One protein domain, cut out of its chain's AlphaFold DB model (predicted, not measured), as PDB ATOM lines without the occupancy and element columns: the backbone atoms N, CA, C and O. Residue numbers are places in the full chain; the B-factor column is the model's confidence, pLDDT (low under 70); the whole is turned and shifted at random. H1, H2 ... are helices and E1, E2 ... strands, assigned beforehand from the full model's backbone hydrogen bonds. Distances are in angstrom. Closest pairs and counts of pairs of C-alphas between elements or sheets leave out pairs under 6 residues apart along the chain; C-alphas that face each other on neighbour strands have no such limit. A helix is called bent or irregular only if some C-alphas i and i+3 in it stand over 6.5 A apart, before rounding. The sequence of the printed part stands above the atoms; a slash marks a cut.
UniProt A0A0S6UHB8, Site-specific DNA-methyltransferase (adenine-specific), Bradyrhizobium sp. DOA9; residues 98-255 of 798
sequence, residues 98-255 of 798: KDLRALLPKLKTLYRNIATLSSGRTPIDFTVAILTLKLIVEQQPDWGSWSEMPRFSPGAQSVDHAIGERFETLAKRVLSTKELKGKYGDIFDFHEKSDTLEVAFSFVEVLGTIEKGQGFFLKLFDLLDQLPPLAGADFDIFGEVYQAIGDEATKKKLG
ATOM      1  N   LYS A  98     177.861 183.961 195.352       87.62
ATOM      2  CA  LYS A  98     177.565 182.754 194.565       87.62
ATOM      3  C   LYS A  98     176.828 183.108 193.278       87.62
ATOM      4  O   LYS A  98     177.155 182.538 192.239       87.62
ATOM      5  N   ASP A  99     175.907 184.068 193.332       90.19
ATOM      6  CA  ASP A  99     175.173 184.540 192.153       90.19
ATOM      7  C   ASP A  99     176.142 185.144 191.128       90.19
ATOM      8  O   ASP A  99     176.126 184.772 189.951       90.19
ATOM      9  N   LEU A 100     177.066 186.002 191.586       91.31
ATOM     10  CA  LEU A 100     178.091 186.575 190.714       91.31
ATOM     11  C   LEU A 100     179.018 185.483 190.148       91.31
ATOM     12  O   LEU A 100     179.252 185.440 188.940       91.31
ATOM     13  N   ARG A 101     179.509 184.555 190.980       91.31
ATOM     14  CA  ARG A 101     180.370 183.444 190.530       91.31
ATOM     15  C   ARG A 101     179.687 182.525 189.518       91.31
ATOM     16  O   ARG A 101     180.371 181.972 188.661       91.31
ATOM     17  N   ALA A 102     178.365 182.374 189.576       91.88
ATOM     18  CA  ALA A 102     177.600 181.620 188.585       91.88
ATOM     19  C   ALA A 102     177.439 182.378 187.250       91.88
ATOM     20  O   ALA A 102     177.367 181.757 186.186       91.88
ATOM     21  N   LEU A 103     177.395 183.714 187.293       94.50
ATOM     22  CA  LEU A 103     177.267 184.586 186.124       94.50
ATOM     23  C   LEU A 103     178.582 184.730 185.341       94.50
ATOM     24  O   LEU A 103     178.589 184.625 184.111       94.50
ATOM     25  N   LEU A 104     179.702 184.965 186.031       94.81
ATOM     26  CA  LEU A 104     180.977 185.342 185.404       94.81
ATOM     27  C   LEU A 104     181.498 184.343 184.346       94.81
ATOM     28  O   LEU A 104     181.932 184.794 183.282       94.81
ATOM     29  N   PRO A 105     181.422 183.007 184.534       94.31
ATOM     30  CA  PRO A 105     181.823 182.047 183.502       94.31
ATOM     31  C   PRO A 105     180.968 182.130 182.229       94.31
ATOM     32  O   PRO A 105     181.478 181.935 181.119       94.31
ATOM     33  N   LYS A 106     179.674 182.452 182.368       95.75
ATOM     34  CA  LYS A 106     178.754 182.625 181.233       95.75
ATOM     35  C   LYS A 106     179.117 183.881 180.437       95.75
ATOM     36  O   LYS A 106     179.222 183.807 179.215       95.75
ATOM     37  N   LEU A 107     179.410 184.990 181.127       95.94
ATOM     38  CA  LEU A 107     179.913 186.220 180.501       95.94
ATOM     39  C   LEU A 107     181.240 185.977 179.774       95.94
ATOM     40  O   LEU A 107     181.373 186.325 178.606       95.94
ATOM     41  N   LYS A 108     182.190 185.282 180.411       93.75
ATOM     42  CA  LYS A 108     183.472 184.926 179.785       93.75
ATOM     43  C   LYS A 108     183.286 184.109 178.503       93.75
ATOM     44  O   LYS A 108     184.009 184.309 177.533       93.75
ATOM     45  N   THR A 109     182.312 183.200 178.487       94.75
ATOM     46  CA  THR A 109     181.980 182.403 177.296       94.75
ATOM     47  C   THR A 109     181.400 183.270 176.179       94.75
ATOM     48  O   THR A 109     181.779 183.096 175.023       94.75
ATOM     49  N   LEU A 110     180.532 184.232 176.513       94.94
ATOM     50  CA  LEU A 110     180.012 185.210 175.556       94.94
ATOM     51  C   LEU A 110     181.147 186.052 174.953       94.94
ATOM     52  O   LEU A 110     181.246 186.158 173.733       94.94
ATOM     53  N   TYR A 111     182.040 186.573 175.797       95.00
ATOM     54  CA  TYR A 111     183.133 187.465 175.399       95.00
ATOM     55  C   TYR A 111     184.162 186.834 174.462       95.00
ATOM     56  O   TYR A 111     184.745 187.539 173.647       95.00
ATOM     57  N   ARG A 112     184.354 185.508 174.502       92.69
ATOM     58  CA  ARG A 112     185.229 184.801 173.545       92.69
ATOM     59  C   ARG A 112     184.830 185.020 172.083       92.69
ATOM     60  O   ARG A 112     185.674 184.880 171.209       92.69
ATOM     61  N   ASN A 113     183.567 185.362 171.834       92.94
ATOM     62  CA  ASN A 113     183.033 185.611 170.495       92.94
ATOM     63  C   ASN A 113     183.013 187.104 170.125       92.94
ATOM     64  O   ASN A 113     182.481 187.460 169.079       92.94
ATOM     65  N   ILE A 114     183.566 187.977 170.973       92.94
ATOM     66  CA  ILE A 114     183.648 189.423 170.760       92.94
ATOM     67  C   ILE A 114     185.132 189.793 170.768       92.94
ATOM     68  O   ILE A 114     185.786 189.713 171.806       92.94
ATOM     69  N   ALA A 115     185.678 190.187 169.614       90.38
ATOM     70  CA  ALA A 115     187.123 190.355 169.427       90.38
ATOM     71  C   ALA A 115     187.774 191.242 170.508       90.38
ATOM     72  O   ALA A 115     188.775 190.846 171.107       90.38
ATOM     73  N   THR A 116     187.153 192.382 170.827       90.50
ATOM     74  CA  THR A 116     187.625 193.357 171.828       90.50
ATOM     75  C   THR A 116     187.512 192.890 173.282       90.50
ATOM     76  O   THR A 116     188.183 193.449 174.148       90.50
ATOM     77  N   LEU A 117     186.717 191.853 173.566       92.62
ATOM     78  CA  LEU A 117     186.519 191.289 174.909       92.62
ATOM     79  C   LEU A 117     187.141 189.890 175.071       92.62
ATOM     80  O   LEU A 117     187.008 189.263 176.120       92.62
ATOM     81  N   SER A 118     187.831 189.384 174.052       87.69
ATOM     82  CA  SER A 118     188.317 188.001 174.025       87.69
ATOM     83  C   SER A 118     189.460 187.711 175.010       87.69
ATOM     84  O   SER A 118     189.574 186.584 175.497       87.69
ATOM     85  N   SER A 119     190.311 188.699 175.306       83.75
ATOM     86  CA  SER A 119     191.520 188.532 176.125       83.75
ATOM     87  C   SER A 119     192.004 189.845 176.753       83.75
ATOM     88  O   SER A 119     191.519 190.928 176.419       83.75
ATOM     89  N   GLY A 120     192.965 189.750 177.678       82.25
ATOM     90  CA  GLY A 120     193.579 190.900 178.333       82.25
ATOM     91  C   GLY A 120     192.684 191.573 179.376       82.25
ATOM     92  O   GLY A 120     191.849 190.943 180.027       82.25
ATOM     93  N   ARG A 121     192.892 192.882 179.562       80.88
ATOM     94  CA  ARG A 121     192.259 193.668 180.632       80.88
ATOM     95  C   ARG A 121     190.854 194.169 180.281       80.88
ATOM     96  O   ARG A 121     190.000 194.225 181.162       80.88
ATOM     97  N   THR A 122     190.590 194.469 179.010       88.44
ATOM     98  CA  THR A 122     189.309 195.004 178.522       88.44
ATOM     99  C   THR A 122     188.067 194.246 179.017       88.44
ATOM    100  O   THR A 122     187.145 194.910 179.487       88.44
ATOM    101  N   PRO A 123     187.996 192.895 179.009       92.06
ATOM    102  CA  PRO A 123     186.810 192.191 179.510       92.06
ATOM    103  C   PRO A 123     186.568 192.348 181.017       92.06
ATOM    104  O   PRO A 123     185.425 192.244 181.465       92.06
ATOM    105  N   ILE A 124     187.612 192.616 181.803       87.31
ATOM    106  CA  ILE A 124     187.501 192.880 183.243       87.31
ATOM    107  C   ILE A 124     186.870 194.257 183.446       87.31
ATOM    108  O   ILE A 124     185.823 194.358 184.083       87.31
ATOM    109  N   ASP A 125     187.467 195.292 182.850       86.44
ATOM    110  CA  ASP A 125     187.000 196.675 182.986       86.44
ATOM    111  C   ASP A 125     185.580 196.836 182.395       86.44
ATOM    112  O   ASP A 125     184.710 197.430 183.033       86.44
ATOM    113  N   PHE A 126     185.278 196.181 181.264       93.94
ATOM    114  CA  PHE A 126     183.928 196.123 180.684       93.94
ATOM    115  C   PHE A 126     182.902 195.486 181.628       93.94
ATOM    116  O   PHE A 126     181.797 196.006 181.783       93.94
ATOM    117  N   THR A 127     183.259 194.382 182.293       93.94
ATOM    118  CA  THR A 127     182.345 193.704 183.227       93.94
ATOM    119  C   THR A 127     182.083 194.551 184.469       93.94
ATOM    120  O   THR A 127     180.948 194.642 184.931       93.94
ATOM    121  N   VAL A 128     183.110 195.217 184.998       88.19
ATOM    122  CA  VAL A 128     182.951 196.143 186.127       88.19
ATOM    123  C   VAL A 128     182.056 197.319 185.728       88.19
ATOM    124  O   VAL A 128     181.142 197.667 186.478       88.19
ATOM    125  N   ALA A 129     182.259 197.889 184.539       91.44
ATOM    126  CA  ALA A 129     181.452 198.993 184.030       91.44
ATOM    127  C   ALA A 129     179.982 198.601 183.803       91.44
ATOM    128  O   ALA A 129     179.097 199.329 184.249       91.44
ATOM    129  N   ILE A 130     179.688 197.440 183.202       94.75
ATOM    130  CA  ILE A 130     178.295 197.015 182.969       94.75
ATOM    131  C   ILE A 130     177.567 196.639 184.273       94.75
ATOM    132  O   ILE A 130     176.398 196.987 184.436       94.75
ATOM    133  N   LEU A 131     178.249 196.011 185.242       92.19
ATOM    134  CA  LEU A 131     177.682 195.762 186.578       92.19
ATOM    135  C   LEU A 131     177.430 197.080 187.322       92.19
ATOM    136  O   LEU A 131     176.387 197.253 187.950       92.19
ATOM    137  N   THR A 132     178.345 198.044 187.200       88.31
ATOM    138  CA  THR A 132     178.163 199.392 187.759       88.31
ATOM    139  C   THR A 132     177.005 200.121 187.079       88.31
ATOM    140  O   THR A 132     176.231 200.798 187.749       88.31
ATOM    141  N   LEU A 133     176.827 199.963 185.765       91.12
ATOM    142  CA  LEU A 133     175.697 200.540 185.040       91.12
ATOM    143  C   LEU A 133     174.368 199.970 185.544       91.12
ATOM    144  O   LEU A 133     173.451 200.743 185.817       91.12
ATOM    145  N   LYS A 134     174.285 198.645 185.731       89.88
ATOM    146  CA  LYS A 134     173.116 197.976 186.324       89.88
ATOM    147  C   LYS A 134     172.786 198.525 187.702       89.88
ATOM    148  O   LYS A 134     171.654 198.934 187.945       89.88
ATOM    149  N   LEU A 135     173.793 198.620 188.559       86.56
ATOM    150  CA  LEU A 135     173.661 199.198 189.887       86.56
ATOM    151  C   LEU A 135     173.148 200.649 189.849       86.56
ATOM    152  O   LEU A 135     172.296 201.023 190.650       86.56
ATOM    153  N   ILE A 136     173.656 201.484 188.937       84.44
ATOM    154  CA  ILE A 136     173.202 202.875 188.807       84.44
ATOM    155  C   ILE A 136     171.731 202.918 188.398       84.44
ATOM    156  O   ILE A 136     170.979 203.687 188.989       84.44
ATOM    157  N   VAL A 137     171.308 202.087 187.440       84.56
ATOM    158  CA  VAL A 137     169.901 201.999 187.016       84.56
ATOM    159  C   VAL A 137     169.003 201.612 188.193       84.56
ATOM    160  O   VAL A 137     168.022 202.296 188.454       84.56
ATOM    161  N   GLU A 138     169.387 200.606 188.983       80.94
ATOM    162  CA  GLU A 138     168.651 200.193 190.191       80.94
ATOM    163  C   GLU A 138     168.510 201.315 191.237       80.94
ATOM    164  O   GLU A 138     167.589 201.305 192.050       80.94
ATOM    165  N   GLN A 139     169.411 202.301 191.224       77.06
ATOM    166  CA  GLN A 139     169.385 203.453 192.129       77.06
ATOM    167  C   GLN A 139     168.737 204.707 191.562       77.06
ATOM    168  O   GLN A 139     168.635 205.709 192.276       77.06
ATOM    169  N   GLN A 140     168.372 204.705 190.287       76.56
ATOM    170  CA  GLN A 140     167.786 205.850 189.614       76.56
ATOM    171  C   GLN A 140     166.401 205.444 189.107       76.56
ATOM    172  O   GLN A 140     166.272 205.098 187.938       76.56
ATOM    173  N   PRO A 141     165.352 205.502 189.954       68.88
ATOM    174  CA  PRO A 141     164.002 205.097 189.555       68.88
ATOM    175  C   PRO A 141     163.513 205.805 188.282       68.88
ATOM    176  O   PRO A 141     162.850 205.200 187.447       68.88
ATOM    177  N   ASP A 142     163.923 207.063 188.085       71.31
ATOM    178  CA  ASP A 142     163.594 207.875 186.904       71.31
ATOM    179  C   ASP A 142     164.282 207.399 185.606       71.31
ATOM    180  O   ASP A 142     164.078 207.972 184.534       71.31
ATOM    181  N   TRP A 143     165.172 206.406 185.686       75.50
ATOM    182  CA  TRP A 143     165.844 205.785 184.539       75.50
ATOM    183  C   TRP A 143     165.164 204.478 184.115       75.50
ATOM    184  O   TRP A 143     165.602 203.868 183.134       75.50
ATOM    185  N   GLY A 144     164.107 204.077 184.827       70.94
ATOM    186  CA  GLY A 144     163.461 202.782 184.674       70.94
ATOM    187  C   GLY A 144     164.183 201.672 185.439       70.94
ATOM    188  O   GLY A 144     165.177 201.892 186.128       70.94
ATOM    189  N   SER A 145     163.674 200.453 185.319       73.62
ATOM    190  CA  SER A 145     164.268 199.245 185.889       73.62
ATOM    191  C   SER A 145     165.297 198.609 184.946       73.62
ATOM    192  O   SER A 145     165.306 198.829 183.730       73.62
ATOM    193  N   TRP A 146     166.202 197.789 185.490       78.69
ATOM    194  CA  TRP A 146     167.173 197.073 184.656       78.69
ATOM    195  C   TRP A 146     166.478 196.163 183.636       78.69
ATOM    196  O   TRP A 146     166.820 196.229 182.455       78.69
ATOM    197  N   SER A 147     165.470 195.408 184.091       73.69
ATOM    198  CA  SER A 147     164.694 194.412 183.336       73.69
ATOM    199  C   SER A 147     163.830 194.991 182.207       73.69
ATOM    200  O   SER A 147     163.224 194.251 181.427       73.69
ATOM    201  N   GLU A 148     163.777 196.316 182.067       70.19
ATOM    202  CA  GLU A 148     163.143 196.963 180.922       70.19
ATOM    203  C   GLU A 148     163.963 196.755 179.645       70.19
ATOM    204  O   GLU A 148     165.080 197.270 179.506       70.19
ATOM    205  N   MET A 149     163.387 196.046 178.666       63.78
ATOM    206  CA  MET A 149     163.935 196.074 177.316       63.78
ATOM    207  C   MET A 149     163.661 197.445 176.692       63.78
ATOM    208  O   MET A 149     162.513 197.905 176.676       63.78
ATOM    209  N   PRO A 150     164.681 198.079 176.099       62.44
ATOM    210  CA  PRO A 150     164.467 199.262 175.285       62.44
ATOM    211  C   PRO A 150     163.567 198.907 174.102       62.44
ATOM    212  O   PRO A 150     163.817 197.939 173.381       62.44
ATOM    213  N   ARG A 151     162.515 199.700 173.877       56.78
ATOM    214  CA  ARG A 151     161.816 199.650 172.589       56.78
ATOM    215  C   ARG A 151     162.767 200.127 171.499       56.78
ATOM    216  O   ARG A 151     163.643 200.941 171.783       56.78
ATOM    217  N   PHE A 152     162.573 199.621 170.278       56.94
ATOM    218  CA  PHE A 152     163.294 200.062 169.085       56.94
ATOM    219  C   PHE A 152     163.443 201.585 169.113       56.94
ATOM    220  O   PHE A 152     162.451 202.303 168.966       56.94
ATOM    221  N   SER A 153     164.663 202.080 169.343       54.16
ATOM    222  CA  SER A 153     164.943 203.487 169.087       54.16
ATOM    223  C   SER A 153     164.571 203.756 167.626       54.16
ATOM    224  O   SER A 153     164.681 202.843 166.799       54.16
ATOM    225  N   PRO A 154     164.085 204.955 167.268       51.88
ATOM    226  CA  PRO A 154     163.843 205.281 165.869       51.88
ATOM    227  C   PRO A 154     165.098 204.963 165.032       51.88
ATOM    228  O   PRO A 154     166.123 205.620 165.187       51.88
ATOM    229  N   GLY A 155     165.037 203.913 164.200       62.34
ATOM    230  CA  GLY A 155     166.169 203.413 163.401       62.34
ATOM    231  C   GLY A 155     166.816 202.088 163.848       62.34
ATOM    232  O   GLY A 155     167.604 201.533 163.081       62.34
ATOM    233  N   ALA A 156     166.482 201.528 165.018       67.50
ATOM    234  CA  ALA A 156     166.986 200.217 165.439       67.50
ATOM    235  C   ALA A 156     166.389 199.079 164.591       67.50
ATOM    236  O   ALA A 156     165.181 199.007 164.378       67.50
ATOM    237  N   GLN A 157     167.242 198.155 164.140       77.50
ATOM    238  CA  GLN A 157     166.854 197.076 163.216       77.50
ATOM    239  C   GLN A 157     166.473 195.760 163.916       77.50
ATOM    240  O   GLN A 157     165.906 194.865 163.295       77.50
ATOM    241  N   SER A 158     166.786 195.617 165.205       82.88
ATOM    242  CA  SER A 158     166.496 194.423 166.007       82.88
ATOM    243  C   SER A 158     166.434 194.767 167.501       82.88
ATOM    244  O   SER A 158     166.869 195.842 167.920       82.88
ATOM    245  N   VAL A 159     165.921 193.841 168.318       78.75
ATOM    246  CA  VAL A 159     165.940 193.960 169.789       78.75
ATOM    247  C   VAL A 159     167.376 194.075 170.309       78.75
ATOM    248  O   VAL A 159     167.667 194.909 171.160       78.75
ATOM    249  N   ASP A 160     168.289 193.287 169.742       86.88
ATOM    250  CA  ASP A 160     169.714 193.322 170.071       86.88
ATOM    251  C   ASP A 160     170.331 194.708 169.817       86.88
ATOM    252  O   ASP A 160     171.026 195.252 170.674       86.88
ATOM    253  N   HIS A 161     169.996 195.326 168.680       85.94
ATOM    254  CA  HIS A 161     170.411 196.692 168.364       85.94
ATOM    255  C   HIS A 161     169.900 197.685 169.417       85.94
ATOM    256  O   HIS A 161     170.678 198.489 169.932       85.94
ATOM    257  N   ALA A 162     168.612 197.619 169.767       82.31
ATOM    258  CA  ALA A 162     168.009 198.527 170.741       82.31
ATOM    259  C   ALA A 162     168.669 198.422 172.130       82.31
ATOM    260  O   ALA A 162     168.864 199.439 172.798       82.31
ATOM    261  N   ILE A 163     169.055 197.213 172.557       86.69
ATOM    262  CA  ILE A 163     169.780 196.995 173.820       86.69
ATOM    263  C   ILE A 163     171.155 197.661 173.786       86.69
ATOM    264  O   ILE A 163     171.504 198.365 174.738       86.69
ATOM    265  N   GLY A 164     171.903 197.504 172.691       89.62
ATOM    266  CA  GLY A 164     173.189 198.180 172.517       89.62
ATOM    267  C   GLY A 164     173.067 199.704 172.620       89.62
ATOM    268  O   GLY A 164     173.784 200.331 173.400       89.62
ATOM    269  N   GLU A 165     172.093 200.294 171.922       86.31
ATOM    270  CA  GLU A 165     171.803 201.738 171.990       86.31
ATOM    271  C   GLU A 165     171.421 202.204 173.403       86.31
ATOM    272  O   GLU A 165     171.843 203.276 173.849       86.31
ATOM    273  N   ARG A 166     170.659 201.395 174.153       87.31
ATOM    274  CA  ARG A 166     170.321 201.702 175.549       87.31
ATOM    275  C   ARG A 166     171.562 201.721 176.430       87.31
ATOM    276  O   ARG A 166     171.718 202.663 177.205       87.31
ATOM    277  N   PHE A 167     172.431 200.717 176.331       92.00
ATOM    278  CA  PHE A 167     173.662 200.676 177.125       92.00
ATOM    279  C   PHE A 167     174.552 201.884 176.830       92.00
ATOM    280  O   PHE A 167     175.016 202.534 177.768       92.00
ATOM    281  N   GLU A 168     174.707 202.253 175.558       91.19
ATOM    282  CA  GLU A 168     175.436 203.464 175.179       91.19
ATOM    283  C   GLU A 168     174.791 204.733 175.740       91.19
ATOM    284  O   GLU A 168     175.487 205.594 176.279       91.19
ATOM    285  N   THR A 169     173.467 204.861 175.636       88.69
ATOM    286  CA  THR A 169     172.726 206.037 176.113       88.69
ATOM    287  C   THR A 169     172.853 206.196 177.625       88.69
ATOM    288  O   THR A 169     173.144 207.291 178.107       88.69
ATOM    289  N   LEU A 170     172.688 205.109 178.383       90.44
ATOM    290  CA  LEU A 170     172.840 205.121 179.837       90.44
ATOM    291  C   LEU A 170     174.285 205.454 180.239       90.44
ATOM    292  O   LEU A 170     174.491 206.289 181.118       90.44
ATOM    293  N   ALA A 171     175.285 204.878 179.565       92.56
ATOM    294  CA  ALA A 171     176.691 205.185 179.822       92.56
ATOM    295  C   ALA A 171     177.035 206.654 179.512       92.56
ATOM    296  O   ALA A 171     177.637 207.344 180.337       92.56
ATOM    297  N   LYS A 172     176.581 207.180 178.365       91.81
ATOM    298  CA  LYS A 172     176.719 208.601 178.001       91.81
ATOM    299  C   LYS A 172     176.025 209.505 179.023       91.81
ATOM    300  O   LYS A 172     176.576 210.538 179.398       91.81
ATOM    301  N   ARG A 173     174.859 209.100 179.544       90.88
ATOM    302  CA  ARG A 173     174.157 209.817 180.620       90.88
ATOM    303  C   ARG A 173     175.016 209.896 181.882       90.88
ATOM    304  O   ARG A 173     175.233 211.004 182.366       90.88
ATOM    305  N   VAL A 174     175.589 208.776 182.341       89.88
ATOM    306  CA  VAL A 174     176.531 208.744 183.481       89.88
ATOM    307  C   VAL A 174     177.701 209.710 183.270       89.88
ATOM    308  O   VAL A 174     178.016 210.489 184.168       89.88
ATOM    309  N   LEU A 175     178.308 209.709 182.081       91.12
ATOM    310  CA  LEU A 175     179.456 210.559 181.747       91.12
ATOM    311  C   LEU A 175     179.103 212.045 181.550       91.12
ATOM    312  O   LEU A 175     179.984 212.899 181.652       91.12
ATOM    313  N   SER A 176     177.839 212.371 181.272       92.06
ATOM    314  CA  SER A 176     177.361 213.747 181.049       92.06
ATOM    315  C   SER A 176     176.818 214.426 182.313       92.06
ATOM    316  O   SER A 176     176.925 215.644 182.458       92.06
ATOM    317  N   THR A 177     176.265 213.661 183.257       89.00
ATOM    318  CA  THR A 177     175.737 214.189 184.521       89.00
ATOM    319  C   THR A 177     176.880 214.469 185.491       89.00
ATOM    320  O   THR A 177     177.579 213.547 185.897       89.00
ATOM    321  N   LYS A 178     177.063 215.728 185.915       86.69
ATOM    322  CA  LYS A 178     178.204 216.152 186.748       86.69
ATOM    323  C   LYS A 178     178.367 215.316 188.021       86.69
ATOM    324  O   LYS A 178     179.489 214.889 188.304       86.69
ATOM    325  N   GLU A 179     177.287 215.057 188.770       82.62
ATOM    326  CA  GLU A 179     177.384 214.247 189.992       82.62
ATOM    327  C   GLU A 179     177.767 212.794 189.697       82.62
ATOM    328  O   GLU A 179     178.570 212.222 190.427       82.62
ATOM    329  N   LEU A 180     177.221 212.190 188.636       82.75
ATOM    330  CA  LEU A 180     177.514 210.799 188.276       82.75
ATOM    331  C   LEU A 180     178.904 210.653 187.656       82.75
ATOM    332  O   LEU A 180     179.620 209.719 188.004       82.75
ATOM    333  N   LYS A 181     179.330 211.600 186.818       84.94
ATOM    334  CA  LYS A 181     180.665 211.625 186.220       84.94
ATOM    335  C   LYS A 181     181.747 211.755 187.283       84.94
ATOM    336  O   LYS A 181     182.690 210.977 187.278       84.94
ATOM    337  N   GLY A 182     181.598 212.677 188.235       75.69
ATOM    338  CA  GLY A 182     182.577 212.831 189.322       75.69
ATOM    339  C   GLY A 182     182.699 211.595 190.223       75.69
ATOM    340  O   GLY A 182     183.649 211.468 190.985       75.69
ATOM    341  N   LYS A 183     181.727 210.689 190.139       73.12
ATOM    342  CA  LYS A 183     181.521 209.579 191.060       73.12
ATOM    343  C   LYS A 183     181.878 208.225 190.449       73.12
ATOM    344  O   LYS A 183     182.556 207.423 191.086       73.12
ATOM    345  N   TYR A 184     181.452 208.002 189.208       77.38
ATOM    346  CA  TYR A 184     181.637 206.765 188.455       77.38
ATOM    347  C   TYR A 184     182.423 206.960 187.157       77.38
ATOM    348  O   TYR A 184     182.749 205.964 186.528       77.38
ATOM    349  N   GLY A 185     182.718 208.196 186.738       81.81
ATOM    350  CA  GLY A 185     183.281 208.503 185.417       81.81
ATOM    351  C   GLY A 185     184.497 207.652 185.073       81.81
ATOM    352  O   GLY A 185     184.460 206.961 184.067       81.81
ATOM    353  N   ASP A 186     185.474 207.583 185.976       78.38
ATOM    354  CA  ASP A 186     186.701 206.795 185.801       78.38
ATOM    355  C   ASP A 186     186.478 205.268 185.674       78.38
ATOM    356  O   ASP A 186     187.402 204.534 185.343       78.38
ATOM    357  N   ILE A 187     185.280 204.748 185.970       81.38
ATOM    358  CA  ILE A 187     184.914 203.340 185.714       81.38
ATOM    359  C   ILE A 187     184.501 203.161 184.250       81.38
ATOM    360  O   ILE A 187     184.729 202.109 183.660       81.38
ATOM    361  N   PHE A 188     183.859 204.180 183.681       88.31
ATOM    362  CA  PHE A 188     183.338 204.173 182.319       88.31
ATOM    363  C   PHE A 188     184.337 204.730 181.307       88.31
ATOM    364  O   PHE A 188     184.242 204.382 180.137       88.31
ATOM    365  N   ASP A 189     185.248 205.600 181.730       88.12
ATOM    366  CA  ASP A 189     186.195 206.282 180.855       88.12
ATOM    367  C   ASP A 189     187.420 206.744 181.658       88.12
ATOM    368  O   ASP A 189     187.300 207.592 182.546       88.12
ATOM    369  N   PHE A 190     188.591 206.172 181.374       80.81
ATOM    370  CA  PHE A 190     189.857 206.617 181.946       80.81
ATOM    371  C   PHE A 190     191.015 206.483 180.958       80.81
ATOM    372  O   PHE A 190     191.081 205.563 180.139       80.81
ATOM    373  N   HIS A 191     191.978 207.393 181.092       79.62
ATOM    374  CA  HIS A 191     193.223 207.399 180.338       79.62
ATOM    375  C   HIS A 191     194.376 207.726 181.287       79.62
ATOM    376  O   HIS A 191     194.428 208.804 181.878       79.62
ATOM    377  N   GLU A 192     195.274 206.764 181.475       67.94
ATOM    378  CA  GLU A 192     196.464 206.881 182.306       67.94
ATOM    379  C   GLU A 192     197.707 206.741 181.432       67.94
ATOM    380  O   GLU A 192     197.942 205.700 180.818       67.94
ATOM    381  N   LYS A 193     198.541 207.781 181.421       59.47
ATOM    382  CA  LYS A 193     199.895 207.726 180.868       59.47
ATOM    383  C   LYS A 193     200.913 207.693 181.998       59.47
ATOM    384  O   LYS A 193     200.922 208.575 182.850       59.47
ATOM    385  N   SER A 194     201.798 206.706 181.953       54.41
ATOM    386  CA  SER A 194     203.053 206.661 182.703       54.41
ATOM    387  C   SER A 194     204.231 206.526 181.734       54.41
ATOM    388  O   SER A 194     204.033 206.149 180.579       54.41
ATOM    389  N   ASP A 195     205.456 206.772 182.207       42.69
ATOM    390  CA  ASP A 195     206.680 206.718 181.387       42.69
ATOM    391  C   ASP A 195     206.927 205.347 180.723       42.69
ATOM    392  O   ASP A 195     207.722 205.236 179.792       42.69
ATOM    393  N   THR A 196     206.250 204.292 181.192       41.91
ATOM    394  CA  THR A 196     206.429 202.906 180.725       41.91
ATOM    395  C   THR A 196     205.134 202.208 180.298       41.91
ATOM    396  O   THR A 196     205.200 201.158 179.657       41.91
ATOM    397  N   LEU A 197     203.958 202.767 180.609       51.34
ATOM    398  CA  LEU A 197     202.653 202.171 180.309       51.34
ATOM    399  C   LEU A 197     201.605 203.253 180.015       51.34
ATOM    400  O   LEU A 197     201.391 204.146 180.835       51.34
ATOM    401  N   GLU A 198     200.901 203.116 178.892       63.00
ATOM    402  CA  GLU A 198     199.651 203.826 178.607       63.00
ATOM    403  C   GLU A 198     198.492 202.840 178.789       63.00
ATOM    404  O   GLU A 198     198.439 201.802 178.126       63.00
ATOM    405  N   VAL A 199     197.589 203.130 179.725       68.88
ATOM    406  CA  VAL A 199     196.375 202.347 179.964       68.88
ATOM    407  C   VAL A 199     195.177 203.234 179.693       68.88
ATOM    408  O   VAL A 199     194.962 204.227 180.380       68.88
ATOM    409  N   ALA A 200     194.371 202.846 178.718       80.56
ATOM    410  CA  ALA A 200     193.141 203.536 178.378       80.56
ATOM    411  C   ALA A 200     191.979 202.549 178.344       80.56
ATOM    412  O   ALA A 200     192.139 201.405 177.912       80.56
ATOM    413  N   PHE A 201     190.812 203.002 178.781       87.44
ATOM    414  CA  PHE A 201     189.567 202.265 178.654       87.44
ATOM    415  C   PHE A 201     188.413 203.248 178.499       87.44
ATOM    416  O   PHE A 201     188.242 204.134 179.330       87.44
ATOM    417  N   SER A 202     187.593 203.039 177.473       93.38
ATOM    418  CA  SER A 202     186.322 203.731 177.288       93.38
ATOM    419  C   SER A 202     185.225 202.702 177.068       93.38
ATOM    420  O   SER A 202     185.187 201.990 176.063       93.38
ATOM    421  N   PHE A 203     184.307 202.612 178.024       95.25
ATOM    422  CA  PHE A 203     183.175 201.701 177.974       95.25
ATOM    423  C   PHE A 203     182.277 201.987 176.767       95.25
ATOM    424  O   PHE A 203     181.809 201.056 176.119       95.25
ATOM    425  N   VAL A 204     182.072 203.266 176.433       95.44
ATOM    426  CA  VAL A 204     181.261 203.676 175.275       95.44
ATOM    427  C   VAL A 204     181.928 203.262 173.964       95.44
ATOM    428  O   VAL A 204     181.243 202.762 173.075       95.44
ATOM    429  N   GLU A 205     183.249 203.415 173.845       94.75
ATOM    430  CA  GLU A 205     183.981 202.952 172.660       94.75
ATOM    431  C   GLU A 205     183.911 201.432 172.528       94.75
ATOM    432  O   GLU A 205     183.586 200.928 171.454       94.75
ATOM    433  N   VAL A 206     184.130 200.695 173.623       95.31
ATOM    434  CA  VAL A 206     184.047 199.227 173.623       95.31
ATOM    435  C   VAL A 206     182.642 198.756 173.242       95.31
ATOM    436  O   VAL A 206     182.534 197.868 172.398       95.31
ATOM    437  N   LEU A 207     181.575 199.368 173.775       95.69
ATOM    438  CA  LEU A 207     180.197 199.089 173.344       95.69
ATOM    439  C   LEU A 207     180.026 199.284 171.832       95.69
ATOM    440  O   LEU A 207     179.431 198.431 171.176       95.69
ATOM    441  N   GLY A 208     180.600 200.355 171.274       93.31
ATOM    442  CA  GLY A 208     180.563 200.644 169.840       93.31
ATOM    443  C   GLY A 208     181.289 199.616 168.963       93.31
ATOM    444  O   GLY A 208     180.987 199.514 167.777       93.31
ATOM    445  N   THR A 209     182.214 198.829 169.526       93.94
ATOM    446  CA  THR A 209     182.904 197.743 168.799       93.94
ATOM    447  C   THR A 209     182.117 196.434 168.731       93.94
ATOM    448  O   THR A 209     182.484 195.543 167.966       93.94
ATOM    449  N   ILE A 210     181.057 196.283 169.530       94.31
ATOM    450  CA  ILE A 210     180.236 195.068 169.550       94.31
ATOM    451  C   ILE A 210     179.202 195.164 168.426       94.31
ATOM    452  O   ILE A 210     178.404 196.100 168.377       94.31
ATOM    453  N   GLU A 211     179.188 194.178 167.528       89.38
ATOM    454  CA  GLU A 211     178.245 194.155 166.407       89.38
ATOM    455  C   GLU A 211     176.787 194.084 166.888       89.38
ATOM    456  O   GLU A 211     176.353 193.109 167.509       89.38
ATOM    457  N   LYS A 212     176.013 195.123 166.557       88.12
ATOM    458  CA  LYS A 212     174.567 195.189 166.791       88.12
ATOM    459  C   LYS A 212     173.834 194.301 165.784       88.12
ATOM    460  O   LYS A 212     174.093 194.365 164.587       88.12
ATOM    461  N   GLY A 213     172.868 193.522 166.256       82.75
ATOM    462  CA  GLY A 213     172.024 192.646 165.439       82.75
ATOM    463  C   GLY A 213     172.429 191.171 165.427       82.75
ATOM    464  O   GLY A 213     171.653 190.359 164.930       82.75
ATOM    465  N   GLN A 214     173.571 190.809 166.017       88.12
ATOM    466  CA  GLN A 214     174.062 189.424 166.095       88.12
ATOM    467  C   GLN A 214     173.606 188.680 167.368       88.12
ATOM    468  O   GLN A 214     173.892 187.496 167.550       88.12
ATOM    469  N   GLY A 215     172.890 189.357 168.272       90.62
ATOM    470  CA  GLY A 215     172.362 188.763 169.506       90.62
ATOM    471  C   GLY A 215     173.322 188.820 170.702       90.62
ATOM    472  O   GLY A 215     173.054 188.184 171.723       90.62
ATOM    473  N   PHE A 216     174.446 189.539 170.595       94.31
ATOM    474  CA  PHE A 216     175.404 189.704 171.692       94.31
ATOM    475  C   PHE A 216     174.833 190.524 172.850       94.31
ATOM    476  O   PHE A 216     174.955 190.114 174.005       94.31
ATOM    477  N   PHE A 217     174.190 191.652 172.551       92.75
ATOM    478  CA  PHE A 217     173.578 192.524 173.550       92.75
ATOM    479  C   PHE A 217     172.366 191.871 174.203       92.75
ATOM    480  O   PHE A 217     172.215 191.972 175.416       92.75
ATOM    481  N   LEU A 218     171.555 191.145 173.429       88.44
ATOM    482  CA  LEU A 218     170.438 190.362 173.956       88.44
ATOM    483  C   LEU A 218     170.923 189.325 174.977       88.44
ATOM    484  O   LEU A 218     170.459 189.317 176.112       88.44
ATOM    485  N   LYS A 219     171.930 188.515 174.620       92.56
ATOM    486  CA  LYS A 219     172.516 187.533 175.548       92.56
ATOM    487  C   LYS A 219     173.147 188.192 176.775       92.56
ATOM    488  O   LYS A 219     173.017 187.665 177.876       92.56
ATOM    489  N   LEU A 220     173.848 189.314 176.597       93.62
ATOM    490  CA  LEU A 220     174.450 190.062 177.703       93.62
ATOM    491  C   LEU A 220     173.375 190.564 178.677       93.62
ATOM    492  O   LEU A 220     173.517 190.398 179.886       93.62
ATOM    493  N   PHE A 221     172.295 191.134 178.145       89.62
ATOM    494  CA  PHE A 221     171.147 191.593 178.916       89.62
ATOM    495  C   PHE A 221     170.490 190.445 179.688       89.62
ATOM    496  O   PHE A 221     170.376 190.545 180.906       89.62
ATOM    497  N   ASP A 222     170.161 189.336 179.021       86.25
ATOM    498  CA  ASP A 222     169.508 188.174 179.642       86.25
ATOM    499  C   ASP A 222     170.350 187.554 180.767       86.25
ATOM    500  O   ASP A 222     169.819 187.082 181.773       86.25
ATOM    501  N   LEU A 223     171.679 187.534 180.608       91.56
ATOM    502  CA  LEU A 223     172.597 187.064 181.644       91.56
ATOM    503  C   LEU A 223     172.606 188.000 182.860       91.56
ATOM    504  O   LEU A 223     172.597 187.524 183.992       91.56
ATOM    505  N   LEU A 224     172.614 189.315 182.639       89.62
ATOM    506  CA  LEU A 224     172.609 190.312 183.713       89.62
ATOM    507  C   LEU A 224     171.245 190.436 184.402       89.62
ATOM    508  O   LEU A 224     171.201 190.766 185.584       89.62
ATOM    509  N   ASP A 225     170.150 190.165 183.694       83.69
ATOM    510  CA  ASP A 225     168.788 190.175 184.243       83.69
ATOM    511  C   ASP A 225     168.529 188.996 185.198       83.69
ATOM    512  O   ASP A 225     167.723 189.100 186.118       83.69
ATOM    513  N   GLN A 226     169.272 187.891 185.046       82.12
ATOM    514  CA  GLN A 226     169.260 186.769 185.997       82.12
ATOM    515  C   GLN A 226     169.953 187.092 187.326       82.12
ATOM    516  O   GLN A 226     169.772 186.357 188.297       82.12
ATOM    517  N   LEU A 227     170.787 188.136 187.369       85.56
ATOM    518  CA  LEU A 227     171.478 188.530 188.588       85.56
ATOM    519  C   LEU A 227     170.501 189.299 189.494       85.56
ATOM    520  O   LEU A 227     169.919 190.287 189.027       85.56
ATOM    521  N   PRO A 228     170.344 188.907 190.775       85.38
ATOM    522  CA  PRO A 228     169.555 189.686 191.724       85.38
ATOM    523  C   PRO A 228     170.071 191.132 191.839       85.38
ATOM    524  O   PRO A 228     171.190 191.426 191.399       85.38
ATOM    525  N   PRO A 229     169.290 192.050 192.436       82.44
ATOM    526  CA  PRO A 229     169.698 193.440 192.592       82.44
ATOM    527  C   PRO A 229     171.085 193.572 193.225       82.44
ATOM    528  O   PRO A 229     171.392 192.944 194.241       82.44
ATOM    529  N   LEU A 230     171.927 194.407 192.620       83.00
ATOM    530  CA  LEU A 230     173.251 194.742 193.138       83.00
ATOM    531  C   LEU A 230     173.161 195.757 194.283       83.00
ATOM    532  O   LEU A 230     174.065 195.834 195.118       83.00
ATOM    533  N   ALA A 231     172.076 196.530 194.354       75.62
ATOM    534  CA  ALA A 231     171.793 197.385 195.497       75.62
ATOM    535  C   ALA A 231     171.704 196.554 196.797       75.62
ATOM    536  O   ALA A 231     170.788 195.760 196.984       75.62
ATOM    537  N   GLY A 232     172.661 196.759 197.709       71.50
ATOM    538  CA  GLY A 232     172.757 196.017 198.973       71.50
ATOM    539  C   GLY A 232     173.595 194.734 198.910       71.50
ATOM    540  O   GLY A 232     173.699 194.045 199.921       71.50
ATOM    541  N   ALA A 233     174.204 194.424 197.761       77.12
ATOM    542  CA  ALA A 233     175.129 193.305 197.619       77.12
ATOM    543  C   ALA A 233     176.386 193.498 198.484       77.12
ATOM    544  O   ALA A 233     176.978 194.575 198.488       77.12
ATOM    545  N   ASP A 234     176.824 192.438 199.169       72.12
ATOM    546  CA  ASP A 234     177.945 192.476 200.118       72.12
ATOM    547  C   ASP A 234     179.104 191.560 199.689       72.12
ATOM    548  O   ASP A 234     179.445 190.584 200.353       72.12
ATOM    549  N   PHE A 235     179.703 191.846 198.531       75.88
ATOM    550  CA  PHE A 235     180.882 191.127 198.032       75.88
ATOM    551  C   PHE A 235     181.801 192.033 197.199       75.88
ATOM    552  O   PHE A 235     181.415 193.115 196.763       75.88
ATOM    553  N   ASP A 236     183.055 191.609 197.013       73.50
ATOM    554  CA  ASP A 236     184.066 192.333 196.229       73.50
ATOM    555  C   ASP A 236     183.871 192.060 194.728       73.50
ATOM    556  O   ASP A 236     184.425 191.104 194.187       73.50
ATOM    557  N   ILE A 237     183.059 192.883 194.047       80.38
ATOM    558  CA  ILE A 237     182.801 192.726 192.604       80.38
ATOM    559  C   ILE A 237     184.103 192.690 191.816       80.38
ATOM    560  O   ILE A 237     184.266 191.834 190.947       80.38
ATOM    561  N   PHE A 238     185.024 193.613 192.099       77.06
ATOM    562  CA  PHE A 238     186.249 193.718 191.323       77.06
ATOM    563  C   PHE A 238     187.102 192.456 191.479       77.06
ATOM    564  O   PHE A 238     187.538 191.884 190.479       77.06
ATOM    565  N   GLY A 239     187.287 191.990 192.717       74.81
ATOM    566  CA  GLY A 239     188.027 190.767 193.021       74.81
ATOM    567  C   GLY A 239     187.436 189.533 192.339       74.81
ATOM    568  O   GLY A 239     188.165 188.775 191.701       74.81
ATOM    569  N   GLU A 240     186.116 189.362 192.402       84.00
ATOM    570  CA  GLU A 240     185.421 188.222 191.794       84.00
ATOM    571  C   GLU A 240     185.494 188.247 190.259       84.00
ATOM    572  O   GLU A 240     185.866 187.249 189.633       84.00
ATOM    573  N   VAL A 241     185.212 189.401 189.637       86.31
ATOM    574  CA  VAL A 241     185.321 189.593 188.180       86.31
ATOM    575  C   VAL A 241     186.737 189.276 187.715       86.31
ATOM    576  O   VAL A 241     186.934 188.534 186.751       86.31
ATOM    577  N   TYR A 242     187.730 189.803 188.421       77.50
ATOM    578  CA  TYR A 242     189.132 189.601 188.105       77.50
ATOM    579  C   TYR A 242     189.549 188.130 188.196       77.50
ATOM    580  O   TYR A 242     190.173 187.601 187.271       77.50
ATOM    581  N   GLN A 243     189.169 187.441 189.278       76.50
ATOM    582  CA  GLN A 243     189.487 186.025 189.456       76.50
ATOM    583  C   GLN A 243     188.857 185.143 188.373       76.50
ATOM    584  O   GLN A 243     189.509 184.212 187.889       76.50
ATOM    585  N   ALA A 244     187.624 185.431 187.958       85.31
ATOM    586  CA  ALA A 244     186.927 184.614 186.971       85.31
ATOM    587  C   ALA A 244     187.340 184.934 185.524       85.31
ATOM    588  O   ALA A 244     187.553 184.025 184.709       85.31
ATOM    589  N   ILE A 245     187.450 186.218 185.179       86.38
ATOM    590  CA  ILE A 245     187.611 186.675 183.793       86.38
ATOM    591  C   ILE A 245     189.084 186.806 183.402       86.38
ATOM    592  O   ILE A 245     189.432 186.382 182.300       86.38
ATOM    593  N   GLY A 246     189.948 187.288 184.300       78.38
ATOM    594  CA  GLY A 246     191.362 187.528 184.007       78.38
ATOM    595  C   GLY A 246     192.129 186.273 183.576       78.38
ATOM    596  O   GLY A 246     191.901 185.171 184.092       78.38
ATOM    597  N   ASP A 247     193.043 186.444 182.622       77.62
ATOM    598  CA  ASP A 247     194.054 185.440 182.273       77.62
ATOM    599  C   ASP A 247     195.211 185.431 183.294       77.62
ATOM    600  O   ASP A 247     195.296 186.303 184.158       77.62
ATOM    601  N   GLU A 248     196.089 184.424 183.248       69.50
ATOM    602  CA  GLU A 248     197.188 184.281 184.220       69.50
ATOM    603  C   GLU A 248     198.172 185.460 184.200       69.50
ATOM    604  O   GLU A 248     198.624 185.910 185.254       69.50
ATOM    605  N   ALA A 249     198.473 186.004 183.017       67.81
ATOM    606  CA  ALA A 249     199.387 187.133 182.867       67.81
ATOM    607  C   ALA A 249     198.808 188.417 183.482       67.81
ATOM    608  O   ALA A 249     199.501 189.149 184.192       67.81
ATOM    609  N   THR A 250     197.520 188.663 183.250       66.56
ATOM    610  CA  THR A 250     196.757 189.769 183.825       66.56
ATOM    611  C   THR A 250     196.634 189.587 185.330       66.56
ATOM    612  O   THR A 250     196.896 190.538 186.061       66.56
ATOM    613  N   LYS A 251     196.348 188.357 185.791       66.19
ATOM    614  CA  LYS A 251     196.298 187.979 187.211       66.19
ATOM    615  C   LYS A 251     197.586 188.305 187.953       66.19
ATOM    616  O   LYS A 251     197.530 188.821 189.068       66.19
ATOM    617  N   LYS A 252     198.724 188.039 187.315       61.72
ATOM    618  CA  LYS A 252     200.049 188.332 187.854       61.72
ATOM    619  C   LYS A 252     200.323 189.837 187.903       61.72
ATOM    620  O   LYS A 252     200.604 190.330 188.982       61.72
ATOM    621  N   LYS A 253     200.146 190.565 186.790       60.38
ATOM    622  CA  LYS A 253     200.434 192.014 186.694       60.38
ATOM    623  C   LYS A 253     199.583 192.883 187.616       60.38
ATOM    624  O   LYS A 253     200.059 193.864 188.166       60.38
ATOM    625  N   LEU A 254     198.291 192.588 187.728       56.12
ATOM    626  CA  LEU A 254     197.361 193.472 188.434       56.12
ATOM    627  C   LEU A 254     197.292 193.182 189.937       56.12
ATOM    628  O   LEU A 254     196.853 194.055 190.674       56.12
ATOM    629  N   GLY A 255     197.741 192.010 190.401       53.19
ATOM    630  CA  GLY A 255     197.751 191.669 191.824       53.19
ATOM    631  C   GLY A 255     198.993 192.129 192.596       53.19
ATOM    632  O   GLY A 255     199.033 191.967 193.813       53.19
TER     633      GLY A 255
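This is residues 98 to 255 of the 798 residues of the protein "Site-specific DNA-methyltransferase (adenine-specific)" of Bradyrhizobium sp. DOA9 (UniProt A0A0S6UHB8). Look for a cluster of helices with H2 running through its middle: H1 and H6 lie side by side on one side of H2, with H7 crossing H1 there, and H3, H4 and H5 lie on the other side. From that other side a two-stranded hairpin, E1 and E2, reaches outward, and its tip, residues 193 to 198, sticks out; H8 sits beyond H7 at the rim. The printed part has 158 residues, with eight named helices and two named strands in the order H1 H2 H3 H4 E1 E2 H5 H6 H7 H8. The sheet, of order E1 - E2, is antiparallel, and the class is mostly helix. The whole is compact, with a radius of gyration of the C-alphas of 15.4 A and spans of 45 by 34 by 32 A.

Find C-alpha 189 at (186.195, 206.282, 180.855); from there strand E1 runs through residues 189 to 193, and strand E2, residues 198 to 202, comes back. Just before E1 is H4, residues 178 to 188, and just after E2 is H5, residues 203 to 209. Ahead of H4 is H3, residues 159 to 176, the longest helix at 25.5 A from first to last C-alpha. H2, residues 122 to 138, is 24.3 A long. The printed part begins with H1, residues 98 to 111, 20.5 A long from C-alpha 98 at (177.565, 182.754, 194.565). Past H5 you meet H6, residues 216 to 225, 14.2 A long, then H7, residues 237 to 245, and H8, residues 248 to 254, which ends at C-alpha 254, (197.361, 193.472, 188.434). H1 is irregular, only just, with C-alphas 102 and 105 6.6 A apart; H4 is irregular too, with C-alphas 183 and 186 7.9 A apart.

Start at the hairpin of E1 and E2, whose directions stand at 172 degrees; N 190 and O 201 are 2.9 A apart and N 192 and O 199 2.8 A, both within hydrogen-bond range. The closest C-alphas of H4 and E2, those of Phe 188 and Ser 202, are 5.9 A apart. H2 touches H4 with its residues 125 to 129 alone, at a shallow tilt of 32 degrees, opposite ways; the closest C-alphas, of Ala 129 and Phe 188, are 5.8 A apart. H2 and H5 only just touch, with 3 pairs of C-alphas within 8 A, closest at Phe 126 and Phe 203, 6.2 A. H3 touches H5 with its residues 164 to 172 alone, at a shallow tilt of 31 degrees, opposite ways, closest at the C-alphas of Glu 168 and Val 204, 5.8 A. H3 touches H6 with its residues 159 to 164 alone, closest at Asp 160 and Leu 218, 4.9 A between C-alphas; at 70.0 degrees they are only just about perpendicular. H6 touches H1 at a shallow tilt of 1 degree, opposite ways, closest at the C-alphas of Leu 103 and Leu 223, 6.9 A. H1 touches H7 at a steep tilt of 48 degrees, closest at the C-alphas of Lys 108 and Ile 245, 6.0 A. H7 and H8 are close but not clearly touching, with the C-alphas of Tyr 242 and Lys 251 7.4 A apart. H1 and H3 are apart. Every O i to N i+4 pair is within hydrogen-bond range in H2, H3, H5, H6, H7 and H8; H1 has 8 of 10, and H4 has 3 of 7, beside 3 of 8 O i to N i+3 pairs.

The two C-alphas farthest apart, of Arg 151 and Asp 195, are 46.3 A apart. The printed part has no cut. The links H2 to H3, of 20 residues, and H6 to H7, of 11, are long. The mean pLDDT of the printed part is 82.1; look for values under 70 at residue 141 and residues 149 to 156, 192 to 199 and 248 to 255.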